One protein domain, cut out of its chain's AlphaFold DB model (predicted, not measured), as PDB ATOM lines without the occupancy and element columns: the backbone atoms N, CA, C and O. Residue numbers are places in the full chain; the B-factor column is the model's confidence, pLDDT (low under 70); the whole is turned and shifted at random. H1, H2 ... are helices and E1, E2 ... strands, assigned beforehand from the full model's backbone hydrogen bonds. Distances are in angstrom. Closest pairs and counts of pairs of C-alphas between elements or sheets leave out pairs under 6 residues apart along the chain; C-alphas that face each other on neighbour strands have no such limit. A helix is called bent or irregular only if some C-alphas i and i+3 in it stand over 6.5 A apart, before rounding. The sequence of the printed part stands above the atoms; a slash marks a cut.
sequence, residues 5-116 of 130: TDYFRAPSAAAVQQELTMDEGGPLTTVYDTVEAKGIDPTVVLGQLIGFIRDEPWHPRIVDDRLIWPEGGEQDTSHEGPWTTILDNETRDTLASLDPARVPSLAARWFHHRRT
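Overview. This is residues 5 to 116 of the 130 residues of an uncharacterized protein of Actinoplanes atraurantiacus (UniProt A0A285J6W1). Two short two-stranded sheets lie between helices at the two ends of the domain: H1 packs beside the hairpin E3 and E4 at one end, and at the other H2 packs on both H3 and H4, with H4 across that end. The link of residues 70 to 83 loops out near the H1 end. The 112 printed residues include four named helices and four named strands, in the order E1 H1 E2 H2 E3 E4 H3 H4; the sheets E1 - E2 and E3 - E4 are antiparallel and the class is mixed. The whole is compact, with a radius of gyration of the C-alphas of 15.3 A and spans of 41 by 28 by 23 A.

Arrangement. E1, residues 6 to 8, and E2, residues 34 to 36, are antiparallel at 162 degrees, with N 35 and O 7 within hydrogen-bond range at 2.8 A. E3, residues 65 to 69, and E4, residues 84 to 87, form an antiparallel hairpin at 150 degrees, with N 86 and O 66 at 2.8 A. E1 and E4 are near each other, with 6 pairs of C-alphas within 10 A. H1, residues 13 to 22, comes closest to E3 at the C-alphas of Gln 17 and Trp 69, 6.6 A apart. H2, residues 42 to 54, touches H3, residues 89 to 96, with residues 50 to 54 alone; the closest C-alphas, of Ile 50 and Thr 91, are 7.1 A apart, at a steep tilt of 65 degrees, the same way. H2 touches H4, residues 100 to 115, with residues 48 to 53 alone; the closest C-alphas, of Leu 49 and Trp 110, are 6.4 A apart, at a steep tilt of 53 degrees, opposite ways. H3 and H4 are apart. Every O i to N i+4 pair is within hydrogen-bond range in H1 and H3, against 7 of 9 in H2 and 10 of 12 in H4.

Along the chain. E1 begins at C-alpha 6 (-83.520, 84.623, 17.833). H1 is 14.3 A long, H2 16.0 A and E3 12.0 A. H4, 23.8 A long, is irregular, with C-alphas 101 and 104 7.1 A apart, and ends at C-alpha 115 (-100.661, 97.108, 24.676).

Size, cuts and confidence. The C-alphas farthest apart, of Ser 78 and Ala 101, are 44.4 A apart. The printed part has no cut; the links H1 to E2 and E3 to E4 are long. Residues 115 to 116 have pLDDT under 70.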
ATOM      1  N   THR A   5     -83.603  89.259  18.285       87.19
ATOM      2  CA  THR A   5     -83.329  88.153  19.189       87.19
ATOM      3  C   THR A   5     -83.957  86.916  18.584       87.19
ATOM      4  O   THR A   5     -85.164  86.882  18.342       87.19
ATOM      5  N   ASP A   6     -83.119  85.920  18.344       91.00
ATOM      6  CA  ASP A   6     -83.520  84.623  17.833       91.00
ATOM      7  C   ASP A   6     -83.297  83.592  18.937       91.00
ATOM      8  O   ASP A   6     -82.290  83.629  19.645       91.00
ATOM      9  N   TYR A   7     -84.256  82.685  19.109       92.19
ATOM     10  CA  TYR A   7     -84.191  81.641  20.130       92.19
ATOM     11  C   TYR A   7     -84.070  80.293  19.451       92.19
ATOM     12  O   TYR A   7     -84.882  79.959  18.594       92.19
ATOM     13  N   PHE A   8     -83.102  79.489  19.860       93.38
ATOM     14  CA  PHE A   8     -82.876  78.180  19.268       93.38
ATOM     15  C   PHE A   8     -82.591  77.140  20.341       93.38
ATOM     16  O   PHE A   8     -82.208  77.453  21.473       93.38
ATOM     17  N   ARG A   9     -82.775  75.872  19.976       92.00
ATOM     18  CA  ARG A   9     -82.401  74.746  20.829       92.00
ATOM     19  C   ARG A   9     -81.100  74.131  20.332       92.00
ATOM     20  O   ARG A   9     -81.036  73.631  19.215       92.00
ATOM     21  N   ALA A  10     -80.103  74.083  21.208       92.94
ATOM     22  CA  ALA A  10     -78.825  73.426  20.961       92.94
ATOM     23  C   ALA A  10     -78.553  72.316  21.995       92.94
ATOM     24  O   ALA A  10     -79.102  72.353  23.101       92.94
ATOM     25  N   PRO A  11     -77.708  71.319  21.666       91.56
ATOM     26  CA  PRO A  11     -77.383  70.226  22.584       91.56
ATOM     27  C   PRO A  11     -76.523  70.676  23.775       91.56
ATOM     28  O   PRO A  11     -76.628  70.095  24.854       91.56
ATOM     29  N   SER A  12     -75.668  71.691  23.600       92.56
ATOM     30  CA  SER A  12     -74.858  72.281  24.674       92.56
ATOM     31  C   SER A  12     -74.302  73.650  24.272       92.56
ATOM     32  O   SER A  12     -74.191  73.940  23.083       92.56
ATOM     33  N   ALA A  13     -73.885  74.461  25.253       92.94
ATOM     34  CA  ALA A  13     -73.172  75.716  24.996       92.94
ATOM     35  C   ALA A  13     -71.866  75.497  24.207       92.94
ATOM     36  O   ALA A  13     -71.562  76.276  23.315       92.94
ATOM     37  N   ALA A  14     -71.142  74.405  24.481       93.56
ATOM     38  CA  ALA A  14     -69.899  74.078  23.782       93.56
ATOM     39  C   ALA A  14     -70.122  73.811  22.285       93.56
ATOM     40  O   ALA A  14     -69.317  74.237  21.464       93.56
ATOM     41  N   ALA A  15     -71.230  73.153  21.923       94.00
ATOM     42  CA  ALA A  15     -71.591  72.954  20.520       94.00
ATOM     43  C   ALA A  15     -71.861  74.295  19.822       94.00
ATOM     44  O   ALA A  15     -71.353  74.530  18.736       94.00
ATOM     45  N   VAL A  16     -72.582  75.206  20.482       93.56
ATOM     46  CA  VAL A  16     -72.854  76.547  19.941       93.56
ATOM     47  C   VAL A  16     -71.565  77.341  19.743       93.56
ATOM     48  O   VAL A  16     -71.357  77.928  18.687       93.56
ATOM     49  N   GLN A  17     -70.678  77.335  20.739       92.50
ATOM     50  CA  GLN A  17     -69.383  78.011  20.657       92.50
ATOM     51  C   GLN A  17     -68.513  77.440  19.533       92.50
ATOM     52  O   GLN A  17     -67.838  78.201  18.845       92.50
ATOM     53  N   GLN A  18     -68.539  76.120  19.327       91.94
ATOM     54  CA  GLN A  18     -67.821  75.474  18.232       91.94
ATOM     55  C   GLN A  18     -68.317  75.970  16.868       91.94
ATOM     56  O   GLN A  18     -67.490  76.349  16.044       91.94
ATOM     57  N   GLU A  19     -69.634  76.017  16.651       92.94
ATOM     58  CA  GLU A  19     -70.222  76.529  15.404       92.94
ATOM     59  C   GLU A  19     -69.874  78.006  15.184       92.94
ATOM     60  O   GLU A  19     -69.360  78.374  14.129       92.94
ATOM     61  N   LEU A  20     -70.052  78.849  16.210       91.25
ATOM     62  CA  LEU A  20     -69.723  80.278  16.134       91.25
ATOM     63  C   LEU A  20     -68.227  80.524  15.897       91.25
ATOM     64  O   LEU A  20     -67.864  81.494  15.242       91.25
ATOM     65  N   THR A  21     -67.356  79.641  16.384       89.94
ATOM     66  CA  THR A  21     -65.919  79.707  16.094       89.94
ATOM     67  C   THR A  21     -65.618  79.313  14.648       89.94
ATOM     68  O   THR A  21     -64.774  79.940  14.015       89.94
ATOM     69  N   MET A  22     -66.277  78.274  14.124       88.88
ATOM     70  CA  MET A  22     -66.046  77.792  12.756       88.88
ATOM     71  C   MET A  22     -66.557  78.762  11.691       88.88
ATOM     72  O   MET A  22     -65.922  78.881  10.646       88.88
ATOM     73  N   ASP A  23     -67.671  79.444  11.959       86.38
ATOM     74  CA  ASP A  23     -68.312  80.380  11.027       86.38
ATOM     75  C   ASP A  23     -68.039  81.855  11.379       86.38
ATOM     76  O   ASP A  23     -68.772  82.742  10.956       86.38
ATOM     77  N   GLU A  24     -67.017  82.128  12.202       83.25
ATOM     78  CA  GLU A  24     -66.588  83.479  12.612       83.25
ATOM     79  C   GLU A  24     -67.741  84.382  13.112       83.25
ATOM     80  O   GLU A  24     -67.815  85.573  12.811       83.25
ATOM     81  N   GLY A  25     -68.658  83.819  13.903       81.12
ATOM     82  CA  GLY A  25     -69.847  84.519  14.395       81.12
ATOM     83  C   GLY A  25     -70.986  84.602  13.376       81.12
ATOM     84  O   GLY A  25     -71.799  85.524  13.436       81.12
ATOM     85  N   GLY A  26     -71.052  83.667  12.430       83.69
ATOM     86  CA  GLY A  26     -72.144  83.564  11.474       83.69
ATOM     87  C   GLY A  26     -73.491  83.130  12.082       83.69
ATOM     88  O   GLY A  26     -73.606  82.835  13.278       83.69
ATOM     89  N   PRO A  27     -74.570  83.160  11.278       83.00
ATOM     90  CA  PRO A  27     -75.931  82.968  11.758       83.00
ATOM     91  C   PRO A  27     -76.222  81.508  12.132       83.00
ATOM     92  O   PRO A  27     -76.128  80.603  11.309       83.00
ATOM     93  N   LEU A  28     -76.716  81.291  13.351       87.31
ATOM     94  CA  LEU A  28     -77.076  79.957  13.852       87.31
ATOM     95  C   LEU A  28     -78.407  79.406  13.310       87.31
ATOM     96  O   LEU A  28     -78.717  78.229  13.505       87.31
ATOM     97  N   THR A  29     -79.189  80.230  12.608       84.75
ATOM     98  CA  THR A  29     -80.508  79.877  12.050       84.75
ATOM     99  C   THR A  29     -80.456  78.767  11.000       84.75
ATOM    100  O   THR A  29     -81.466  78.116  10.742       84.75
ATOM    101  N   THR A  30     -79.296  78.536  10.385       83.06
ATOM    102  CA  THR A  30     -79.071  77.470   9.395       83.06
ATOM    103  C   THR A  30     -78.703  76.132  10.038       83.06
ATOM    104  O   THR A  30     -78.792  75.098   9.376       83.06
ATOM    105  N   VAL A  31     -78.301  76.145  11.313       88.62
ATOM    106  CA  VAL A  31     -77.754  74.986  12.034       88.62
ATOM    107  C   VAL A  31     -78.746  74.437  13.058       88.62
ATOM    108  O   VAL A  31     -78.870  73.220  13.212       88.62
ATOM    109  N   TYR A  32     -79.477  75.315  13.746       92.75
ATOM    110  CA  TYR A  32     -80.425  74.935  14.792       92.75
ATOM    111  C   TYR A  32     -81.864  75.290  14.427       92.75
ATOM    112  O   TYR A  32     -82.132  76.266  13.729       92.75
ATOM    113  N   ASP A  33     -82.806  74.516  14.974       90.62
ATOM    114  CA  ASP A  33     -84.227  74.858  14.936       90.62
ATOM    115  C   ASP A  33     -84.446  76.163  15.712       90.62
ATOM    116  O   ASP A  33     -84.278  76.210  16.939       90.62
ATOM    117  N   THR A  34     -84.728  77.230  14.963       91.75
ATOM    118  CA  THR A  34     -84.669  78.609  15.441       91.75
ATOM    119  C   THR A  34     -86.009  79.302  15.261       91.75
ATOM    120  O   THR A  34     -86.598  79.323  14.183       91.75
ATOM    121  N   VAL A  35     -86.468  79.928  16.337       91.00
ATOM    122  CA  VAL A  35     -87.611  80.827  16.362       91.00
ATOM    123  C   VAL A  35     -87.098  82.251  16.197       91.00
ATOM    124  O   VAL A  35     -86.537  82.832  17.129       91.00
ATOM    125  N   GLU A  36     -87.328  82.822  15.015       89.31
ATOM    126  CA  GLU A  36     -87.094  84.245  14.766       89.31
ATOM    127  C   GLU A  36     -88.086  85.087  15.579       89.31
ATOM    128  O   GLU A  36     -89.278  85.165  15.260       89.31
ATOM    129  N   ALA A  37     -87.611  85.733  16.642       86.88
ATOM    130  CA  ALA A  37     -88.465  86.386  17.631       86.88
ATOM    131  C   ALA A  37     -88.175  87.890  17.703       86.88
ATOM    132  O   ALA A  37     -87.824  88.460  18.737       86.88
ATOM    133  N   LYS A  38     -88.354  88.568  16.567       82.75
ATOM    134  CA  LYS A  38     -88.079  90.005  16.431       82.75
ATOM    135  C   LYS A  38     -88.832  90.818  17.490       82.75
ATOM    136  O   LYS A  38     -90.061  90.799  17.543       82.75
ATOM    137  N   GLY A  39     -88.091  91.570  18.307       82.25
ATOM    138  CA  GLY A  39     -88.652  92.393  19.383       82.25
ATOM    139  C   GLY A  39     -89.043  91.618  20.647       82.25
ATOM    140  O   GLY A  39     -89.741  92.170  21.502       82.25
ATOM    141  N   ILE A  40     -88.616  90.359  20.764       87.31
ATOM    142  CA  ILE A  40     -88.739  89.550  21.973       87.31
ATOM    143  C   ILE A  40     -87.392  89.545  22.696       87.31
ATOM    144  O   ILE A  40     -86.632  88.588  22.598       87.31
ATOM    145  N   ASP A  41     -87.088  90.628  23.413       87.94
ATOM    146  CA  ASP A  41     -85.882  90.683  24.239       87.94
ATOM    147  C   ASP A  41     -85.953  89.681  25.419       87.94
ATOM    148  O   ASP A  41     -87.036  89.450  25.975       87.94
ATOM    149  N   PRO A  42     -84.826  89.066  25.809       85.75
ATOM    150  CA  PRO A  42     -84.825  87.996  26.805       85.75
ATOM    151  C   PRO A  42     -85.153  88.499  28.222       85.75
ATOM    152  O   PRO A  42     -85.806  87.801  28.998       85.75
ATOM    153  N   THR A  43     -84.766  89.729  28.564       86.00
ATOM    154  CA  THR A  43     -84.863  90.254  29.935       86.00
ATOM    155  C   THR A  43     -86.264  90.770  30.281       86.00
ATOM    156  O   THR A  43     -86.833  90.458  31.332       86.00
ATOM    157  N   VAL A  44     -86.844  91.592  29.411       88.44
ATOM    158  CA  VAL A  44     -88.120  92.273  29.635       88.44
ATOM    159  C   VAL A  44     -89.238  91.490  28.973       88.44
ATOM    160  O   VAL A  44     -90.172  91.056  29.649       88.44
ATOM    161  N   VAL A  45     -89.168  91.293  27.658       91.25
ATOM    162  CA  VAL A  45     -90.263  90.691  26.905       91.25
ATOM    163  C   VAL A  45     -90.492  89.225  27.287       91.25
ATOM    164  O   VAL A  45     -91.620  88.864  27.648       91.25
ATOM    165  N   LEU A  46     -89.455  88.391  27.206       91.88
ATOM    166  CA  LEU A  46     -89.542  86.987  27.604       91.88
ATOM    167  C   LEU A  46     -89.763  86.869  29.117       91.88
ATOM    168  O   LEU A  46     -90.622  86.098  29.541       91.88
ATOM    169  N   GLY A  47     -89.100  87.699  29.926       92.94
ATOM    170  CA  GLY A  47     -89.322  87.741  31.373       92.94
ATOM    171  C   GLY A  47     -90.790  87.963  31.761       92.94
ATOM    172  O   GLY A  47     -91.303  87.306  32.664       92.94
ATOM    173  N   GLN A  48     -91.511  88.844  31.060       93.12
ATOM    174  CA  GLN A  48     -92.951  89.036  31.276       93.12
ATOM    175  C   GLN A  48     -93.762  87.779  30.949       93.12
ATOM    176  O   GLN A  48     -94.707  87.455  31.667       93.12
ATOM    177  N   LEU A  49     -93.418  87.079  29.862       93.38
ATOM    178  CA  LEU A  49     -94.074  85.822  29.502       93.38
ATOM    179  C   LEU A  49     -93.861  84.777  30.602       93.38
ATOM    180  O   LEU A  49     -94.831  84.168  31.041       93.38
ATOM    181  N   ILE A  50     -92.629  84.624  31.090       95.12
ATOM    182  CA  ILE A  50     -92.304  83.709  32.191       95.12
ATOM    183  C   ILE A  50     -93.085  84.070  33.457       95.12
ATOM    184  O   ILE A  50     -93.690  83.182  34.055       95.12
ATOM    185  N   GLY A  51     -93.190  85.356  33.803       93.38
ATOM    186  CA  GLY A  51     -94.040  85.813  34.909       93.38
ATOM    187  C   GLY A  51     -95.507  85.418  34.743       93.38
ATOM    188  O   GLY A  51     -96.127  84.930  35.682       93.38
ATOM    189  N   PHE A  52     -96.064  85.513  33.531       93.25
ATOM    190  CA  PHE A  52     -97.427  85.034  33.275       93.25
ATOM    191  C   PHE A  52     -97.583  83.516  33.383       93.25
ATOM    192  O   PHE A  52     -98.661  83.055  33.763       93.25
ATOM    193  N   ILE A  53     -96.552  82.747  33.031       94.56
ATOM    194  CA  ILE A  53     -96.578  81.282  33.116       94.56
ATOM    195  C   ILE A  53     -96.484  80.828  34.574       94.56
ATOM    196  O   ILE A  53     -97.249  79.952  34.980       94.56
ATOM    197  N   ARG A  54     -95.578  81.440  35.346       93.44
ATOM    198  CA  ARG A  54     -95.346  81.149  36.770       93.44
ATOM    199  C   ARG A  54     -96.373  81.805  37.703       93.44
ATOM    200  O   ARG A  54     -96.455  81.434  38.863       93.44
ATOM    201  N   ASP A  55     -97.189  82.720  37.178       92.12
ATOM    202  CA  ASP A  55     -98.122  83.573  37.932       92.12
ATOM    203  C   ASP A  55     -97.421  84.440  38.994       92.12
ATOM    204  O   ASP A  55     -97.895  84.628  40.113       92.12
ATOM    205  N   GLU A  56     -96.278  85.009  38.610       94.06
ATOM    206  CA  GLU A  56     -95.426  85.847  39.454       94.06
ATOM    207  C   GLU A  56     -95.234  87.246  38.837       94.06
ATOM    208  O   GLU A  56     -95.219  87.397  37.608       94.06
ATOM    209  N   PRO A  57     -95.074  88.307  39.656       90.81
ATOM    210  CA  PRO A  57     -94.734  89.632  39.149       90.81
ATOM    211  C   PRO A  57     -93.392  89.628  38.409       90.81
ATOM    212  O   PRO A  57     -92.425  89.024  38.867       90.81
ATOM    213  N   TRP A  58     -93.299  90.370  37.304       91.62
ATOM    214  CA  TRP A  58     -92.028  90.529  36.595       91.62
ATOM    215  C   TRP A  58     -90.961  91.181  37.488       91.62
ATOM    216  O   TRP A  58     -91.219  92.191  38.150       91.62
ATOM    217  N   HIS A  59     -89.743  90.640  37.441       91.31
ATOM    218  CA  HIS A  59     -88.539  91.256  37.991       91.31
ATOM    219  C   HIS A  59     -87.309  90.896  37.135       91.31
ATOM    220  O   HIS A  59     -87.327  89.871  36.457       91.31
ATOM    221  N   PRO A  60     -86.199  91.661  37.198       87.44
ATOM    222  CA  PRO A  60     -85.028  91.459  36.326       87.44
ATOM    223  C   PRO A  60     -84.290  90.118  36.458       87.44
ATOM    224  O   PRO A  60     -83.364  89.873  35.706       87.44
ATOM    225  N   ARG A  61     -84.654  89.289  37.442       90.19
ATOM    226  CA  ARG A  61     -84.042  87.973  37.708       90.19
ATOM    227  C   ARG A  61     -85.027  86.817  37.508       90.19
ATOM    228  O   ARG A  61     -84.799  85.735  38.027       90.19
ATOM    229  N   ILE A  62     -86.175  87.081  36.877       93.75
ATOM    230  CA  ILE A  62     -87.192  86.051  36.623       93.75
ATOM    231  C   ILE A  62     -86.748  85.093  35.511       93.75
ATOM    232  O   ILE A  62     -87.119  83.922  35.502       93.75
ATOM    233  N   VAL A  63     -85.930  85.620  34.603       93.25
ATOM    234  CA  VAL A  63     -85.121  84.899  33.629       93.25
ATOM    235  C   VAL A  63     -83.682  85.253  33.954       93.25
ATOM    236  O   VAL A  63     -83.383  86.437  34.130       93.25
ATOM    237  N   ASP A  64     -82.833  84.242  34.067       92.25
ATOM    238  CA  ASP A  64     -81.393  84.421  34.192       92.25
ATOM    239  C   ASP A  64     -80.728  83.877  32.927       92.25
ATOM    240  O   ASP A  64     -81.197  82.919  32.300       92.25
ATOM    241  N   ASP A  65     -79.644  84.514  32.518       92.00
ATOM    242  CA  ASP A  65     -78.916  84.131  31.326       92.00
ATOM    243  C   ASP A  65     -77.422  84.374  31.487       92.00
ATOM    244  O   ASP A  65     -76.959  85.200  32.273       92.00
ATOM    245  N   ARG A  66     -76.637  83.588  30.755       92.06
ATOM    246  CA  ARG A  66     -75.180  83.662  30.809       92.06
ATOM    247  C   ARG A  66     -74.617  83.808  29.413       92.06
ATOM    248  O   ARG A  66     -74.954  83.013  28.537       92.06
ATOM    249  N   LEU A  67     -73.713  84.764  29.228       92.12
ATOM    250  CA  LEU A  67     -72.972  84.908  27.982       92.12
ATOM    251  C   LEU A  67     -72.191  83.627  27.677       92.12
ATOM    252  O   LEU A  67     -71.488  83.083  28.531       92.12
ATOM    253  N   ILE A  68     -72.354  83.128  26.454       92.94
ATOM    254  CA  ILE A  68     -71.557  82.018  25.921       92.94
ATOM    255  C   ILE A  68     -70.762  82.439  24.687       92.94
ATOM    256  O   ILE A  68     -69.772  81.786  24.363       92.94
ATOM    257  N   TRP A  69     -71.164  83.524  24.019       91.62
ATOM    258  CA  TRP A  69     -70.427  84.091  22.900       91.62
ATOM    259  C   TRP A  69     -70.638  85.605  22.764       91.62
ATOM    260  O   TRP A  69     -71.795  86.041  22.812       91.62
ATOM    261  N   PRO A  70     -69.573  86.382  22.509       89.75
ATOM    262  CA  PRO A  70     -68.162  85.971  22.559       89.75
ATOM    263  C   PRO A  70     -67.728  85.589  23.985       89.75
ATOM    264  O   PRO A  70     -68.206  86.158  24.966       89.75
ATOM    265  N   GLU A  71     -66.844  84.597  24.123       83.94
ATOM    266  CA  GLU A  71     -66.352  84.182  25.443       83.94
ATOM    267  C   GLU A  71     -65.526  85.307  26.089       83.94
ATOM    268  O   GLU A  71     -64.605  85.841  25.473       83.94
ATOM    269  N   GLY A  72     -65.862  85.687  27.328       83.00
ATOM    270  CA  GLY A  72     -65.183  86.773  28.045       83.00
ATOM    271  C   GLY A  72     -65.490  88.180  27.515       83.00
ATOM    272  O   GLY A  72     -64.841  89.147  27.922       83.00
ATOM    273  N   GLY A  73     -66.446  88.310  26.590       84.56
ATOM    274  CA  GLY A  73     -66.810  89.581  25.973       84.56
ATOM    275  C   GLY A  73     -67.851  90.388  26.741       84.56
ATOM    276  O   GLY A  73     -68.349  91.369  26.207       84.56
ATOM    277  N   GLU A  74     -68.181  90.043  27.990       83.38
ATOM    278  CA  GLU A  74     -69.222  90.724  28.780       83.38
ATOM    279  C   GLU A  74     -68.975  92.234  28.927       83.38
ATOM    280  O   GLU A  74     -69.908  92.998  29.168       83.38
ATOM    281  N   GLN A  75     -67.714  92.658  28.825       83.94
ATOM    282  CA  GLN A  75     -67.287  94.057  28.910       83.94
ATOM    283  C   GLN A  75     -66.829  94.630  27.559       83.94
ATOM    284  O   GLN A  75     -66.438  95.797  27.497       83.94
ATOM    285  N   ASP A  76     -66.855  93.838  26.485       85.06
ATOM    286  CA  ASP A  76     -66.424  94.277  25.162       85.06
ATOM    287  C   ASP A  76     -67.543  95.053  24.464       85.06
ATOM    288  O   ASP A  76     -68.310  94.540  23.652       85.06
ATOM    289  N   THR A  77     -67.620  96.344  24.772       80.31
ATOM    290  CA  THR A  77     -68.566  97.261  24.126       80.31
ATOM    291  C   THR A  77     -68.228  97.553  22.661       80.31
ATOM    292  O   THR A  77     -69.017  98.209  21.983       80.31
ATOM    293  N   SER A  78     -67.050  97.132  22.191       82.56
ATOM    294  CA  SER A  78     -66.597  97.268  20.802       82.56
ATOM    295  C   SER A  78     -66.865  96.026  19.952       82.56
ATOM    296  O   SER A  78     -66.583  96.058  18.756       82.56
ATOM    297  N   HIS A  79     -67.418  94.956  20.531       82.44
ATOM    298  CA  HIS A  79     -67.745  93.755  19.777       82.44
ATOM    299  C   HIS A  79     -68.855  94.030  18.757       82.44
ATOM    300  O   HIS A  79     -70.018  94.254  19.104       82.44
ATOM    301  N   GLU A  80     -68.488  93.963  17.482       76.88
ATOM    302  CA  GLU A  80     -69.411  94.002  16.356       76.88
ATOM    303  C   GLU A  80     -69.700  92.557  15.922       76.88
ATOM    304  O   GLU A  80     -68.908  91.936  15.219       76.88
ATOM    305  N   GLY A  81     -70.813  91.990  16.391       80.00
ATOM    306  CA  GLY A  81     -71.165  90.595  16.118       80.00
ATOM    307  C   GLY A  81     -72.375  90.114  16.919       80.00
ATOM    308  O   GLY A  81     -72.953  90.887  17.694       80.00
ATOM    309  N   PRO A  82     -72.816  88.860  16.714       84.19
ATOM    310  CA  PRO A  82     -73.914  88.302  17.485       84.19
ATOM    311  C   PRO A  82     -73.490  88.069  18.932       84.19
ATOM    312  O   PRO A  82     -72.433  87.514  19.217       84.19
ATOM    313  N   TRP A  83     -74.380  88.420  19.849       89.12
ATOM    314  CA  TRP A  83     -74.257  88.067  21.256       89.12
ATOM    315  C   TRP A  83     -75.152  86.868  21.512       89.12
ATOM    316  O   TRP A  83     -76.345  86.911  21.209       89.12
ATOM    317  N   THR A  84     -74.581  85.795  22.052       91.88
ATOM    318  CA  THR A  84     -75.337  84.583  22.366       91.88
ATOM    319  C   THR A  84     -75.245  84.292  23.849       91.88
ATOM    320  O   THR A  84     -74.155  84.133  24.407       91.88
ATOM    321  N   THR A  85     -76.407  84.180  24.480       93.06
ATOM    322  CA  THR A  85     -76.536  83.813  25.885       93.06
ATOM    323  C   THR A  85     -77.306  82.504  26.012       93.06
ATOM    324  O   THR A  85     -78.106  82.132  25.152       93.06
ATOM    325  N   ILE A  86     -77.013  81.751  27.069       94.38
ATOM    326  CA  ILE A  86     -77.770  80.560  27.440       94.38
ATOM    327  C   ILE A  86     -78.743  80.925  28.555       94.38
ATOM    328  O   ILE A  86     -78.323  81.446  29.588       94.38
ATOM    329  N   LEU A  87     -80.025  80.630  28.344       94.31
ATOM    330  CA  LEU A  87     -81.056  80.769  29.369       94.31
ATOM    331  C   LEU A  87     -80.863  79.723  30.469       94.31
ATOM    332  O   LEU A  87     -80.428  78.594  30.211       94.31
ATOM    333  N   ASP A  88     -81.236  80.081  31.690       93.62
ATOM    334  CA  ASP A  88     -81.239  79.164  32.815       93.62
ATOM    335  C   ASP A  88     -82.209  77.979  32.606       93.62
ATOM    336  O   ASP A  88     -83.192  78.033  31.852       93.62
ATOM    337  N   ASN A  89     -81.922  76.865  33.287       93.75
ATOM    338  CA  ASN A  89     -82.718  75.645  33.150       93.75
ATOM    339  C   ASN A  89     -84.169  75.842  33.607       93.75
ATOM    340  O   ASN A  89     -85.060  75.232  33.026       93.75
ATOM    341  N   GLU A  90     -84.421  76.687  34.607       93.94
ATOM    342  CA  GLU A  90     -85.766  76.911  35.134       93.94
ATOM    343  C   GLU A  90     -86.641  77.619  34.096       93.94
ATOM    344  O   GLU A  90     -87.797  77.243  33.889       93.94
ATOM    345  N   THR A  91     -86.095  78.614  33.396       94.31
ATOM    346  CA  THR A  91     -86.762  79.294  32.277       94.31
ATOM    347  C   THR A  91     -87.064  78.323  31.142       94.31
ATOM    348  O   THR A  91     -88.206  78.246  30.678       94.31
ATOM    349  N   ARG A  92     -86.073  77.522  30.732       92.81
ATOM    350  CA  ARG A  92     -86.254  76.486  29.702       92.81
ATOM    351  C   ARG A  92     -87.347  75.489  30.092       92.81
ATOM    352  O   ARG A  92     -88.223  75.189  29.282       92.81
ATOM    353  N   ASP A  93     -87.299  74.979  31.316       94.62
ATOM    354  CA  ASP A  93     -88.227  73.955  31.799       94.62
ATOM    355  C   ASP A  93     -89.638  74.528  31.969       94.62
ATOM    356  O   ASP A  93     -90.618  73.861  31.639       94.62
ATOM    357  N   THR A  94     -89.754  75.801  32.361       94.94
ATOM    358  CA  THR A  94     -91.029  76.533  32.392       94.94
ATOM    359  C   THR A  94     -91.675  76.557  31.006       94.94
ATOM    360  O   THR A  94     -92.839  76.178  30.871       94.94
ATOM    361  N   LEU A  95     -90.920  76.928  29.967       92.62
ATOM    362  CA  LEU A  95     -91.411  76.933  28.585       92.62
ATOM    363  C   LEU A  95     -91.778  75.522  28.101       92.62
ATOM    364  O   LEU A  95     -92.820  75.343  27.473       92.62
ATOM    365  N   ALA A  96     -90.958  74.518  28.422       92.19
ATOM    366  CA  ALA A  96     -91.186  73.130  28.021       92.19
ATOM    367  C   ALA A  96     -92.381  72.476  28.735       92.19
ATOM    368  O   ALA A  96     -92.988  71.554  28.195       92.19
ATOM    369  N   SER A  97     -92.724  72.944  29.938       92.50
ATOM    370  CA  SER A  97     -93.840  72.421  30.737       92.50
ATOM    371  C   SER A  97     -95.215  72.951  30.317       92.50
ATOM    372  O   SER A  97     -96.235  72.506  30.851       92.50
ATOM    373  N   LEU A  98     -95.266  73.912  29.387       93.19
ATOM    374  CA  LEU A  98     -96.517  74.511  28.947       93.19
ATOM    375  C   LEU A  98     -97.419  73.488  28.262       93.19
ATOM    376  O   LEU A  98     -97.081  72.923  27.226       93.19
ATOM    377  N   ASP A  99     -98.623  73.337  28.807       93.12
ATOM    378  CA  ASP A  99     -99.706  72.635  28.131       93.12
ATOM    379  C   ASP A  99    -100.047  73.363  26.815       93.12
ATOM    380  O   ASP A  99    -100.467  74.530  26.860       93.12
ATOM    381  N   PRO A 100     -99.925  72.698  25.648       92.94
ATOM    382  CA  PRO A 100    -100.272  73.284  24.357       92.94
ATOM    383  C   PRO A 100    -101.690  73.870  24.308       92.94
ATOM    384  O   PRO A 100    -101.917  74.872  23.630       92.94
ATOM    385  N   ALA A 101    -102.642  73.309  25.066       94.31
ATOM    386  CA  ALA A 101    -104.012  73.816  25.126       94.31
ATOM    387  C   ALA A 101    -104.121  75.193  25.811       94.31
ATOM    388  O   ALA A 101    -105.065  75.944  25.555       94.31
ATOM    389  N   ARG A 102    -103.154  75.557  26.665       91.19
ATOM    390  CA  ARG A 102    -103.106  76.850  27.373       91.19
ATOM    391  C   ARG A 102    -102.378  77.943  26.590       91.19
ATOM    392  O   ARG A 102    -102.520  79.119  26.925       91.19
ATOM    393  N   VAL A 103    -101.626  77.588  25.549       92.75
ATOM    394  CA  VAL A 103    -100.828  78.545  24.765       92.75
ATOM    395  C   VAL A 103    -101.678  79.683  24.175       92.75
ATOM    396  O   VAL A 103    -101.286  80.840  24.349       92.75
ATOM    397  N   PRO A 104    -102.857  79.445  23.558       93.81
ATOM    398  CA  PRO A 104    -103.646  80.534  22.977       93.81
ATOM    399  C   PRO A 104    -104.131  81.565  24.006       93.81
ATOM    400  O   PRO A 104    -104.095  82.769  23.747       93.81
ATOM    401  N   SER A 105    -104.566  81.117  25.188       91.81
ATOM    402  CA  SER A 105    -105.064  82.014  26.238       91.81
ATOM    403  C   SER A 105    -103.932  82.799  26.903       91.81
ATOM    404  O   SER A 105    -104.080  83.999  27.155       91.81
ATOM    405  N   LEU A 106    -102.778  82.161  27.116       92.88
ATOM    406  CA  LEU A 106    -101.565  82.823  27.591       92.88
ATOM    407  C   LEU A 106    -101.088  83.898  26.603       92.88
ATOM    408  O   LEU A 106    -100.823  85.029  27.011       92.88
ATOM    409  N   ALA A 107    -101.043  83.572  25.308       90.50
ATOM    410  CA  ALA A 107    -100.645  84.508  24.261       90.50
ATOM    411  C   ALA A 107    -101.563  85.740  24.218       90.50
ATOM    412  O   ALA A 107    -101.078  86.869  24.137       90.50
ATOM    413  N   ALA A 108    -102.881  85.547  24.350       90.81
ATOM    414  CA  ALA A 108    -103.842  86.649  24.409       90.81
ATOM    415  C   ALA A 108    -103.621  87.557  25.635       90.81
ATOM    416  O   ALA A 108    -103.609  88.784  25.497       90.81
ATOM    417  N   ARG A 109    -103.395  86.971  26.822       89.69
ATOM    418  CA  ARG A 109    -103.107  87.715  28.066       89.69
ATOM    419  C   ARG A 109    -101.822  88.534  27.938       89.69
ATOM    420  O   ARG A 109    -101.817  89.727  28.243       89.69
ATOM    421  N   TRP A 110    -100.753  87.916  27.440       89.25
ATOM    422  CA  TRP A 110     -99.456  88.566  27.255       89.25
ATOM    423  C   TRP A 110     -99.510  89.691  26.212       89.25
ATOM    424  O   TRP A 110     -98.996  90.785  26.452       89.25
ATOM    425  N   PHE A 111    -100.205  89.473  25.091       86.50
ATOM    426  CA  PHE A 111    -100.414  90.500  24.071       86.50
ATOM    427  C   PHE A 111    -101.191  91.707  24.612       86.50
ATOM    428  O   PHE A 111    -100.823  92.849  24.338       86.50
ATOM    429  N   HIS A 112    -102.243  91.478  25.404       84.38
ATOM    430  CA  HIS A 112    -103.026  92.567  25.991       84.38
ATOM    431  C   HIS A 112    -102.198  93.416  26.964       84.38
ATOM    432  O   HIS A 112    -102.219  94.644  26.865       84.38
ATOM    433  N   HIS A 113    -101.417  92.768  27.837       83.06
ATOM    434  CA  HIS A 113    -100.523  93.448  28.779       83.06
ATOM    435  C   HIS A 113     -99.531  94.375  28.069       83.06
ATOM    436  O   HIS A 113     -99.337  95.514  28.471       83.06
ATOM    437  N   ARG A 114     -98.960  93.929  26.948       75.88
ATOM    438  CA  ARG A 114     -98.017  94.736  26.156       75.88
ATOM    439  C   ARG A 114     -98.633  95.976  25.518       75.88
ATOM    440  O   ARG A 114     -97.914  96.918  25.204       75.88
ATOM    441  N   ARG A 115     -99.944  95.969  25.272       69.88
ATOM    442  CA  ARG A 115    -100.661  97.108  24.676       69.88
ATOM    443  C   ARG A 115    -101.150  98.112  25.705       69.88
ATOM    444  O   ARG A 115    -101.500  99.223  25.316       69.88
ATOM    445  N   THR A 116    -101.218  97.723  26.974       58.19
ATOM    446  CA  THR A 116    -101.625  98.612  28.059       58.19
ATOM    447  C   THR A 116    -100.369  99.262  28.641       58.19
ATOM    448  O   THR A 116     -99.616  98.597  29.348       58.19
TER     449      THR A 116